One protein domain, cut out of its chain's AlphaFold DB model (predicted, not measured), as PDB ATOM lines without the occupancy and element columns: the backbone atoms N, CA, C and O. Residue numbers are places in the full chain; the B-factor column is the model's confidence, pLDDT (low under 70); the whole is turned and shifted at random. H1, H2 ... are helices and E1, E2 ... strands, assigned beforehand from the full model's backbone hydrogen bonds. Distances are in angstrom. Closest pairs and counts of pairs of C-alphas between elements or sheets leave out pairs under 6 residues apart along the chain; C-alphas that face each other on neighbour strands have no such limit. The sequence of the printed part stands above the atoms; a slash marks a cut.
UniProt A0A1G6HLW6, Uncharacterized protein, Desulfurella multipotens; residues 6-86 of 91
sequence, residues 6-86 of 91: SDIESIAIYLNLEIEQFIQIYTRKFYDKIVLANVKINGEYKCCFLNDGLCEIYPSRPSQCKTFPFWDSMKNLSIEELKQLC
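What this domain is: This is residues 6 to 86 of the 91 residues of an uncharacterized protein of Desulfurella multipotens (UniProt A0A1G6HLW6). Two short strand hairpins, E1 with E2 and E3 with E4, follow each other as E2 runs on into E3, and they point away from each other. Helices H1 and H2, nearly at right angles, form a helical end to one side, while beyond E4 a winding stretch with the short helix H3 leads to H4 near the other end of the longest axis. The printed part has 81 residues with four named helices and four named strands, in the order H1 H2 E1 E2 E3 E4 H3 H4; each sheet has two antiparallel strands, E1 - E2 and E3 - E4. The class is mixed, helices and strands. The whole is only just compact, close to loose, with a radius of gyration of the C-alphas of 13.5 A and spans of 39 by 29 by 27 A.

Where its parts are: E1 is residues 27 to 30, 9.6 A from first to last C-alpha, and E2 is residues 33 to 36, 10.2 A. E3 is residues 38 to 41, 9.4 A, and E4 is residues 44 to 47, 10.0 A. H1 is residues 6 to 15, 14.2 A, with C-alpha 6 at (155.708, 265.649, 316.163). H2 is residues 19 to 26, 10.4 A. H3 is residues 63 to 67, 6.4 A. H4 is residues 79 to 85, 10.1 A, with C-alpha 85 at (140.749, 254.627, 302.305).

How they stand to each other: E1 and E2 form a hairpin, antiparallel at 141 degrees between directions, with N 28 and O 35 within hydrogen-bond range at 2.8 A. E2 runs on into E3 across one residue at 27 degrees, and the two meet only through their link. E3 and E4 form a hairpin, antiparallel at 136 degrees, with N 39 and O 46 at 2.8 A. The closest C-alphas of E2 and E4, those of Leu 36 and Cys 47, are 6.9 A apart. The closest C-alphas of H2 and E2, those of Tyr 26 and Leu 36, are 6.0 A apart. H1 and H2 touch, about perpendicular at 80 degrees, with the C-alphas of Ala 12 and Ile 19 closest at 5.5 A. H1 and H3 are close but not clearly touching; the closest C-alphas, Asp 7 and Ser 63, are 6.8 A apart. H3 and H4 are apart, and H4 is apart from H1 and H2 too. In H1, H2, H3 and H4 every O i to N i+4 pair is within hydrogen-bond range.

The domain as a whole: The two C-alphas farthest apart, those of Glu 18 and Asn 76, are 39.2 A apart. The printed part has no cut. The links E4 to H3, 15 residues, and H3 to H4, 11 residues, are long. In the former, residues 50 to 51 pair with residues 54 to 55, antiparallel. The mean pLDDT of the printed part is 93.1, and no printed residue is under 70.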
ATOM      1  N   SER A   6     156.804 264.973 315.465       97.00
ATOM      2  CA  SER A   6     155.708 265.649 316.163       97.00
ATOM      3  C   SER A   6     154.435 264.795 316.254       97.00
ATOM      4  O   SER A   6     153.723 264.852 317.260       97.00
ATOM      5  N   ASP A   7     154.142 263.972 315.239       97.75
ATOM      6  CA  ASP A   7     153.020 263.031 315.289       97.75
ATOM      7  C   ASP A   7     153.282 261.954 316.354       97.75
ATOM      8  O   ASP A   7     152.391 261.623 317.128       97.75
ATOM      9  N   ILE A   8     154.511 261.431 316.431       97.75
ATOM     10  CA  ILE A   8     154.901 260.414 317.422       97.75
ATOM     11  C   ILE A   8     154.712 260.948 318.844       97.75
ATOM     12  O   ILE A   8     154.046 260.308 319.658       97.75
ATOM     13  N   GLU A   9     155.257 262.130 319.128       97.88
ATOM     14  CA  GLU A   9     155.171 262.770 320.445       97.88
ATOM     15  C   GLU A   9     153.719 263.068 320.831       97.88
ATOM     16  O   GLU A   9     153.266 262.701 321.916       97.88
ATOM     17  N   SER A  10     152.954 263.684 319.925       98.06
ATOM     18  CA  SER A  10     151.564 264.059 320.201       98.06
ATOM     19  C   SER A  10     150.641 262.856 320.400       98.06
ATOM     20  O   SER A  10     149.740 262.908 321.244       98.06
ATOM     21  N   ILE A  11     150.843 261.760 319.666       98.19
ATOM     22  CA  ILE A  11     150.038 260.543 319.829       98.19
ATOM     23  C   ILE A  11     150.417 259.817 321.121       98.19
ATOM     24  O   ILE A  11     149.518 259.401 321.851       98.19
ATOM     25  N   ALA A  12     151.710 259.701 321.439       98.25
ATOM     26  CA  ALA A  12     152.168 259.082 322.683       98.25
ATOM     27  C   ALA A  12     151.603 259.810 323.916       98.25
ATOM     28  O   ALA A  12     150.999 259.172 324.780       98.25
ATOM     29  N   ILE A  13     151.677 261.149 323.932       98.25
ATOM     30  CA  ILE A  13     151.080 261.987 324.985       98.25
ATOM     31  C   ILE A  13     149.568 261.761 325.073       98.25
ATOM     32  O   ILE A  13     149.035 261.573 326.163       98.25
ATOM     33  N   TYR A  14     148.865 261.752 323.935       98.25
ATOM     34  CA  TYR A  14     147.414 261.550 323.907       98.25
ATOM     35  C   TYR A  14     146.994 260.182 324.465       98.25
ATOM     36  O   TYR A  14     145.975 260.078 325.143       98.25
ATOM     37  N   LEU A  15     147.783 259.140 324.197       97.69
ATOM     38  CA  LEU A  15     147.555 257.783 324.697       97.69
ATOM     39  C   LEU A  15     148.064 257.569 326.129       97.69
ATOM     40  O   LEU A  15     147.848 256.493 326.680       97.69
ATOM     41  N   ASN A  16     148.723 258.572 326.723       97.94
ATOM     42  CA  ASN A  16     149.403 258.474 328.013       97.94
ATOM     43  C   ASN A  16     150.409 257.306 328.057       97.94
ATOM     44  O   ASN A  16     150.406 256.492 328.983       97.94
ATOM     45  N   LEU A  17     151.234 257.208 327.013       98.12
ATOM     46  CA  LEU A  17     152.285 256.205 326.856       98.12
ATOM     47  C   LEU A  17     153.645 256.877 326.701       98.12
ATOM     48  O   LEU A  17     153.750 257.965 326.136       98.12
ATOM     49  N   GLU A  18     154.696 256.169 327.110       98.31
ATOM     50  CA  GLU A  18     156.056 256.532 326.716       98.31
ATOM     51  C   GLU A  18     156.222 256.383 325.196       98.31
ATOM     52  O   GLU A  18     155.612 255.509 324.561       98.31
ATOM     53  N   ILE A  19     157.076 257.215 324.597       98.00
ATOM     54  CA  ILE A  19     157.300 257.225 323.142       98.00
ATOM     55  C   ILE A  19     157.756 255.846 322.653       98.00
ATOM     56  O   ILE A  19     157.254 255.345 321.641       98.00
ATOM     57  N   GLU A  20     158.655 255.188 323.383       97.69
ATOM     58  CA  GLU A  20     159.153 253.856 323.045       97.69
ATOM     59  C   GLU A  20     158.026 252.818 323.031       97.69
ATOM     60  O   GLU A  20     157.970 251.986 322.124       97.69
ATOM     61  N   GLN A  21     157.103 252.883 323.996       98.12
ATOM     62  CA  GLN A  21     155.949 251.983 324.060       98.12
ATOM     63  C   GLN A  21     155.011 252.216 322.875       98.12
ATOM     64  O   GLN A  21     154.591 251.258 322.221       98.12
ATOM     65  N   PHE A  22     154.721 253.480 322.554       98.19
ATOM     66  CA  PHE A  22     153.906 253.825 321.392       98.19
ATOM     67  C   PHE A  22     154.520 253.284 320.094       98.19
ATOM     68  O   PHE A  22     153.831 252.612 319.320       98.19
ATOM     69  N   ILE A  23     155.819 253.512 319.878       97.31
ATOM     70  CA  ILE A  23     156.538 253.031 318.693       97.31
ATOM     71  C   ILE A  23     156.457 251.504 318.603       97.31
ATOM     72  O   ILE A  23     156.117 250.970 317.545       97.31
ATOM     73  N   GLN A  24     156.720 250.788 319.695       97.25
ATOM     74  CA  GLN A  24     156.719 249.322 319.701       97.25
ATOM     75  C   GLN A  24     155.334 248.724 319.417       97.25
ATOM     76  O   GLN A  24     155.219 247.762 318.651       97.25
ATOM     77  N   ILE A  25     154.281 249.286 320.013       96.75
ATOM     78  CA  ILE A  25     152.933 248.709 319.966       96.75
ATOM     79  C   ILE A  25     152.202 249.113 318.680       96.75
ATOM     80  O   ILE A  25     151.666 248.253 317.976       96.75
ATOM     81  N   TYR A  26     152.200 250.405 318.347       97.75
ATOM     82  CA  TYR A  26     151.288 250.976 317.348       97.75
ATOM     83  C   TYR A  26     151.937 251.309 316.010       97.75
ATOM     84  O   TYR A  26     151.227 251.680 315.071       97.75
ATOM     85  N   THR A  27     153.258 251.168 315.880       97.75
ATOM     86  CA  THR A  27     153.969 251.529 314.649       97.75
ATOM     87  C   THR A  27     154.687 250.346 314.008       97.75
ATOM     88  O   THR A  27     154.836 249.263 314.580       97.75
ATOM     89  N   ARG A  28     155.110 250.530 312.759       96.44
ATOM     90  CA  ARG A  28     155.997 249.637 312.014       96.44
ATOM     91  C   ARG A  28     157.044 250.474 311.293       96.44
ATOM     92  O   ARG A  28     156.797 251.625 310.934       96.44
ATOM     93  N   LYS A  29     158.207 249.879 311.044       95.62
ATOM     94  CA  LYS A  29     159.236 250.482 310.199       95.62
ATOM     95  C   LYS A  29     158.959 250.138 308.737       95.62
ATOM     96  O   LYS A  29     158.754 248.970 308.410       95.62
ATOM     97  N   PHE A  30     158.960 251.142 307.870       93.31
ATOM     98  CA  PHE A  30     158.851 250.986 306.424       93.31
ATOM     99  C   PHE A  30     159.987 251.774 305.771       93.31
ATOM    100  O   PHE A  30     159.964 253.003 305.760       93.31
ATOM    101  N   TYR A  31     161.001 251.055 305.278       92.69
ATOM    102  CA  TYR A  31     162.306 251.617 304.909       92.69
ATOM    103  C   TYR A  31     162.932 252.421 306.063       92.69
ATOM    104  O   TYR A  31     163.198 251.873 307.133       92.69
ATOM    105  N   ASP A  32     163.182 253.705 305.847       91.56
ATOM    106  CA  ASP A  32     163.753 254.674 306.776       91.56
ATOM    107  C   ASP A  32     162.686 255.427 307.587       91.56
ATOM    108  O   ASP A  32     163.029 256.228 308.452       91.56
ATOM    109  N   LYS A  33     161.397 255.150 307.354       94.06
ATOM    110  CA  LYS A  33     160.276 255.869 307.973       94.06
ATOM    111  C   LYS A  33     159.519 255.015 308.984       94.06
ATOM    112  O   LYS A  33     159.454 253.787 308.881       94.06
ATOM    113  N   ILE A  34     158.887 255.690 309.942       96.25
ATOM    114  CA  ILE A  34     157.936 255.092 310.883       96.25
ATOM    115  C   ILE A  34     156.524 255.290 310.331       96.25
ATOM    116  O   ILE A  34     156.158 256.383 309.892       96.25
ATOM    117  N   VAL A  35     155.730 254.222 310.328       97.12
ATOM    118  CA  VAL A  35     154.323 254.246 309.921       97.12
ATOM    119  C   VAL A  35     153.424 253.697 311.017       97.12
ATOM    120  O   VAL A  35     153.827 252.796 311.746       97.12
ATOM    121  N   LEU A  36     152.176 254.165 311.090       96.88
ATOM    122  CA  LEU A  36     151.151 253.460 311.867       96.88
ATOM    123  C   LEU A  36     150.989 252.024 311.363       96.88
ATOM    124  O   LEU A  36     150.966 251.779 310.152       96.88
ATOM    125  N   ALA A  37     150.872 251.092 312.303       96.44
ATOM    126  CA  ALA A  37     150.606 249.697 312.014       96.44
ATOM    127  C   ALA A  37     149.187 249.517 311.457       96.44
ATOM    128  O   ALA A  37     148.261 250.253 311.798       96.44
ATOM    129  N   ASN A  38     149.014 248.482 310.636       93.81
ATOM    130  CA  ASN A  38     147.695 247.981 310.280       93.81
ATOM    131  C   ASN A  38     147.415 246.682 311.044       93.81
ATOM    132  O   ASN A  38     148.305 245.845 311.204       93.81
ATOM    133  N   VAL A  39     146.172 246.508 311.473       92.50
ATOM    134  CA  VAL A  39     145.641 245.304 312.119       92.50
ATOM    135  C   VAL A  39     144.657 244.611 311.183       92.50
ATOM    136  O   VAL A  39     144.020 245.258 310.351       92.50
ATOM    137  N   LYS A  40     144.548 243.284 311.284       91.75
ATOM    138  CA  LYS A  40     143.634 242.496 310.452       91.75
ATOM    139  C   LYS A  40     142.298 242.326 311.173       91.75
ATOM    140  O   LYS A  40     142.247 241.656 312.200       91.75
ATOM    141  N   ILE A  41     141.230 242.899 310.626       86.19
ATOM    142  CA  ILE A  41     139.862 242.830 311.159       86.19
ATOM    143  C   ILE A  41     138.960 242.291 310.051       86.19
ATOM    144  O   ILE A  41     138.916 242.858 308.964       86.19
ATOM    145  N   ASN A  42     138.254 241.187 310.308       87.38
ATOM    146  CA  ASN A  42     137.349 240.543 309.342       87.38
ATOM    147  C   ASN A  42     137.990 240.271 307.965       87.38
ATOM    148  O   ASN A  42     137.339 240.373 306.933       87.38
ATOM    149  N   GLY A  43     139.283 239.936 307.945       89.38
ATOM    150  CA  GLY A  43     140.024 239.658 306.710       89.38
ATOM    151  C   GLY A  43     140.685 240.877 306.058       89.38
ATOM    152  O   GLY A  43     141.585 240.687 305.245       89.38
ATOM    153  N   GLU A  44     140.335 242.094 306.469       87.75
ATOM    154  CA  GLU A  44     140.845 243.347 305.907       87.75
ATOM    155  C   GLU A  44     141.915 243.975 306.806       87.75
ATOM    156  O   GLU A  44     141.816 243.937 308.033       87.75
ATOM    157  N   TYR A  45     142.933 244.589 306.201       89.44
ATOM    158  CA  TYR A  45     143.919 245.375 306.938       89.44
ATOM    159  C   TYR A  45     143.411 246.799 307.131       89.44
ATOM    160  O   TYR A  45     143.154 247.511 306.164       89.44
ATOM    161  N   LYS A  46     143.299 247.219 308.388       90.81
ATOM    162  CA  LYS A  46     142.824 248.547 308.789       90.81
ATOM    163  C   LYS A  46     143.852 249.211 309.690       90.81
ATOM    164  O   LYS A  46     144.625 248.520 310.346       90.81
ATOM    165  N   CYS A  47     143.864 250.541 309.720       93.75
ATOM    166  CA  CYS A  47     144.701 251.300 310.653       93.75
ATOM    167  C   CYS A  47     144.479 250.801 312.091       93.75
ATOM    168  O   CYS A  47     143.338 250.554 312.476       93.75
ATOM    169  N   CYS A  48     145.545 250.681 312.885       95.12
ATOM    170  CA  CYS A  48     145.477 250.205 314.272       95.12
ATOM    171  C   CYS A  48     144.569 251.034 315.195       95.12
ATOM    172  O   CYS A  48     144.113 250.501 316.195       95.12
ATOM    173  N   PHE A  49     144.286 252.293 314.847       95.62
ATOM    174  CA  PHE A  49     143.384 253.179 315.594       95.62
ATOM    175  C   PHE A  49     141.990 253.314 314.969       95.62
ATOM    176  O   PHE A  49     141.233 254.205 315.353       95.62
ATOM    177  N   LEU A  50     141.664 252.518 313.948       92.50
ATOM    178  CA  LEU A  50     140.339 252.520 313.339       92.50
ATOM    179  C   LEU A  50     139.474 251.444 313.998       92.50
ATOM    180  O   LEU A  50     139.659 250.255 313.739       92.50
ATOM    181  N   ASN A  51     138.492 251.874 314.782       90.75
ATOM    182  CA  ASN A  51     137.554 251.012 315.486       90.75
ATOM    183  C   ASN A  51     136.113 251.427 315.161       90.75
ATOM    184  O   ASN A  51     135.781 252.607 315.213       90.75
ATOM    185  N   ASP A  52     135.283 250.465 314.758       88.38
ATOM    186  CA  ASP A  52     133.889 250.679 314.326       88.38
ATOM    187  C   ASP A  52     133.699 251.872 313.356       88.38
ATOM    188  O   ASP A  52     132.806 252.708 313.477       88.38
ATOM    189  N   GLY A  53     134.624 252.007 312.398       87.06
ATOM    190  CA  GLY A  53     134.610 253.091 311.411       87.06
ATOM    191  C   GLY A  53     135.012 254.470 311.949       87.06
ATOM    192  O   GLY A  53     134.970 255.443 311.201       87.06
ATOM    193  N   LEU A  54     135.443 254.576 313.205       90.69
ATOM    194  CA  LEU A  54     135.890 255.811 313.846       90.69
ATOM    195  C   LEU A  54     137.369 255.730 314.233       90.69
ATOM    196  O   LEU A  54     137.907 254.668 314.524       90.69
ATOM    197  N   CYS A  55     138.047 256.877 314.206       93.56
ATOM    198  CA  CYS A  55     139.437 256.969 314.642       93.56
ATOM    199  C   CYS A  55     139.489 257.223 316.151       93.56
ATOM    200  O   CYS A  55     138.995 258.251 316.614       93.56
ATOM    201  N   GLU A  56     140.111 256.325 316.906       94.75
ATOM    202  CA  GLU A  56     140.201 256.403 318.371       94.75
ATOM    203  C   GLU A  56     141.112 257.542 318.846       94.75
ATOM    204  O   GLU A  56     140.909 258.096 319.920       94.75
ATOM    205  N   ILE A  57     142.064 257.965 318.008       96.00
ATOM    206  CA  ILE A  57     142.964 259.096 318.276       96.00
ATOM    207  C   ILE A  57     142.591 260.347 317.475       96.00
ATOM    208  O   ILE A  57     143.460 261.143 317.128       96.00
ATOM    209  N   TYR A  58     141.314 260.539 317.129       93.56
ATOM    210  CA  TYR A  58     140.878 261.634 316.247       93.56
ATOM    211  C   TYR A  58     141.438 263.028 316.621       93.56
ATOM    212  O   TYR A  58     141.887 263.727 315.707       93.56
ATOM    213  N   PRO A  59     141.497 263.442 317.909       95.00
ATOM    214  CA  PRO A  59     142.085 264.730 318.299       95.00
ATOM    215  C   PRO A  59     143.597 264.827 318.048       95.00
ATOM    216  O   PRO A  59     144.095 265.902 317.717       95.00
ATOM    217  N   SER A  60     144.317 263.707 318.156       96.88
ATOM    218  CA  SER A  60     145.776 263.620 317.991       96.88
ATOM    219  C   SER A  60     146.185 262.917 316.692       96.88
ATOM    220  O   SER A  60     147.278 262.379 316.559       96.88
ATOM    221  N   ARG A  61     145.295 262.883 315.695       95.50
ATOM    222  CA  ARG A  61     145.562 262.181 314.435       95.50
ATOM    223  C   ARG A  61     146.802 262.770 313.726       95.50
ATOM    224  O   ARG A  61     146.984 263.993 313.768       95.50
ATOM    225  N   PRO A  62     147.600 261.945 313.019       96.25
ATOM    226  CA  PRO A  62     148.784 262.411 312.297       96.25
ATOM    227  C   PRO A  62     148.484 263.540 311.310       96.25
ATOM    228  O   PRO A  62     147.375 263.618 310.770       96.25
ATOM    229  N   SER A  63     149.478 264.364 310.998       93.75
ATOM    230  CA  SER A  63     149.360 265.507 310.077       93.75
ATOM    231  C   SER A  63     148.789 265.124 308.709       93.75
ATOM    232  O   SER A  63     147.905 265.797 308.180       93.75
ATOM    233  N   GLN A  64     149.191 263.971 308.178       92.00
ATOM    234  CA  GLN A  64     148.608 263.404 306.962       92.00
ATOM    235  C   GLN A  64     147.115 263.055 307.135       92.00
ATOM    236  O   GLN A  64     146.290 263.451 306.315       92.00
ATOM    237  N   CYS A  65     146.714 262.402 308.232       93.31
ATOM    238  CA  CYS A  65     145.295 262.152 308.520       93.31
ATOM    239  C   CYS A  65     144.480 263.448 308.690       93.31
ATOM    240  O   CYS A  65     143.286 263.446 308.403       93.31
ATOM    241  N   LYS A  66     145.089 264.540 309.178       91.69
ATOM    242  CA  LYS A  66     144.427 265.852 309.320       91.69
ATOM    243  C   LYS A  66     144.141 266.505 307.970       91.69
ATOM    244  O   LYS A  66     143.119 267.170 307.841       91.69
ATOM    245  N   THR A  67     145.047 266.350 307.007       90.81
ATOM    246  CA  THR A  67     144.951 266.974 305.677       90.81
ATOM    247  C   THR A  67     144.216 266.110 304.661       90.81
ATOM    248  O   THR A  67     143.845 266.596 303.596       90.81
ATOM    249  N   PHE A  68     143.964 264.843 304.972       89.31
ATOM    250  CA  PHE A  68     143.130 263.971 304.160       89.31
ATOM    251  C   PHE A  68     141.661 264.463 304.139       89.31
ATOM    252  O   PHE A  68     141.144 264.852 305.188       89.31
ATOM    253  N   PRO A  69     140.954 264.434 302.990       89.62
ATOM    254  CA  PRO A  69     141.356 263.893 301.686       89.62
ATOM    255  C   PRO A  69     141.952 264.931 300.714       89.62
ATOM    256  O   PRO A  69     141.989 264.695 299.512       89.62
ATOM    257  N   PHE A  70     142.430 266.082 301.187       87.94
ATOM    258  CA  PHE A  70     142.822 267.218 300.338       87.94
ATOM    259  C   PHE A  70     144.211 267.098 299.686       87.94
ATOM    260  O   PHE A  70     144.792 268.099 299.267       87.94
ATOM    261  N   TRP A  71     144.766 265.891 299.589       88.25
ATOM    262  CA  TRP A  71     146.032 265.655 298.894       88.25
ATOM    263  C   TRP A  71     145.831 265.725 297.381       88.25
ATOM    264  O   TRP A  71     144.806 265.272 296.876       88.25
ATOM    265  N   ASP A  72     146.824 266.225 296.637       85.25
ATOM    266  CA  ASP A  72     146.726 266.367 295.175       85.25
ATOM    267  C   ASP A  72     146.360 265.059 294.459       85.25
ATOM    268  O   ASP A  72     145.548 265.067 293.537       85.25
ATOM    269  N   SER A  73     146.882 263.924 294.931       85.19
ATOM    270  CA  SER A  73     146.588 262.593 294.384       85.19
ATOM    271  C   SER A  73     145.159 262.103 294.634       85.19
ATOM    272  O   SER A  73     144.714 261.171 293.971       85.19
ATOM    273  N   MET A  74     144.439 262.717 295.575       87.44
ATOM    274  CA  MET A  74     143.110 262.290 296.024       87.44
ATOM    275  C   MET A  74     141.993 263.228 295.543       87.44
ATOM    276  O   MET A  74     140.819 262.909 295.709       87.44
ATOM    277  N   LYS A  75     142.332 264.364 294.911       83.12
ATOM    278  CA  LYS A  75     141.372 265.404 294.485       83.12
ATOM    279  C   LYS A  75     140.289 264.921 293.517       83.12
ATOM    280  O   LYS A  75     139.210 265.502 293.496       83.12
ATOM    281  N   ASN A  76     140.577 263.889 292.725       87.75
ATOM    282  CA  ASN A  76     139.653 263.354 291.721       87.75
ATOM    283  C   ASN A  76     138.850 262.139 292.211       87.75
ATOM    284  O   ASN A  76     138.080 261.583 291.434       87.75
ATOM    285  N   LEU A  77     139.040 261.709 293.462       89.94
ATOM    286  CA  LEU A  77     138.312 260.572 294.017       89.94
ATOM    287  C   LEU A  77     136.929 260.995 294.509       89.94
ATOM    288  O   LEU A  77     136.746 262.051 295.121       89.94
ATOM    289  N   SER A  78     135.950 260.130 294.277       91.19
ATOM    290  CA  SER A  78     134.609 260.253 294.834       91.19
ATOM    291  C   SER A  78     134.609 260.059 296.355       91.19
ATOM    292  O   SER A  78     135.506 259.452 296.942       91.19
ATOM    293  N   ILE A  79     133.546 260.524 297.021       88.06
ATOM    294  CA  ILE A  79     133.362 260.317 298.468       88.06
ATOM    295  C   ILE A  79     133.363 258.820 298.822       88.06
ATOM    296  O   ILE A  79     133.841 258.442 299.892       88.06
ATOM    297  N   GLU A  80     132.835 257.968 297.945       90.12
ATOM    298  CA  GLU A  80     132.787 256.519 298.157       90.12
ATOM    299  C   GLU A  80     134.183 255.896 298.120       90.12
ATOM    300  O   GLU A  80     134.524 255.131 299.020       90.12
ATOM    301  N   GLU A  81     135.023 256.285 297.157       90.62
ATOM    302  CA  GLU A  81     136.422 255.841 297.071       90.62
ATOM    303  C   GLU A  81     137.242 256.323 298.270       90.62
ATOM    304  O   GLU A  81     137.996 255.555 298.868       90.62
ATOM    305  N   LEU A  82     137.049 257.574 298.695       90.12
ATOM    306  CA  LEU A  82     137.735 258.115 299.867       90.12
ATOM    307  C   LEU A  82     137.358 257.362 301.152       90.12
ATOM    308  O   LEU A  82     138.225 257.103 301.989       90.12
ATOM    309  N   LYS A  83     136.092 256.948 301.297       88.81
ATOM    310  CA  LYS A  83     135.634 256.131 302.433       88.81
ATOM    311  C   LYS A  83     136.261 254.738 302.471       88.81
ATOM    312  O   LYS A  83     136.412 254.199 303.565       88.81
ATOM    313  N   GLN A  84     136.668 254.179 301.328       86.44
ATOM    314  CA  GLN A  84     137.440 252.928 301.301       86.44
ATOM    315  C   GLN A  84     138.842 253.114 301.897       86.44
ATOM    316  O   GLN A  84     139.373 252.205 302.530       86.44
ATOM    317  N   LEU A  85     139.436 254.302 301.738       85.88
ATOM    318  CA  LEU A  85     140.749 254.627 302.305       85.88
ATOM    319  C   LEU A  85     140.663 254.975 303.795       85.88
ATOM    320  O   LEU A  85     141.539 254.606 304.578       85.88
ATOM    321  N   CYS A  86     139.614 255.695 304.195       86.94
ATOM    322  CA  CYS A  86     139.351 256.039 305.585       86.94
ATOM    323  C   CYS A  86     137.838 256.068 305.860       86.94
ATOM    324  O   CYS A  86     137.168 257.051 305.533       86.94
TER     325      CYS A  86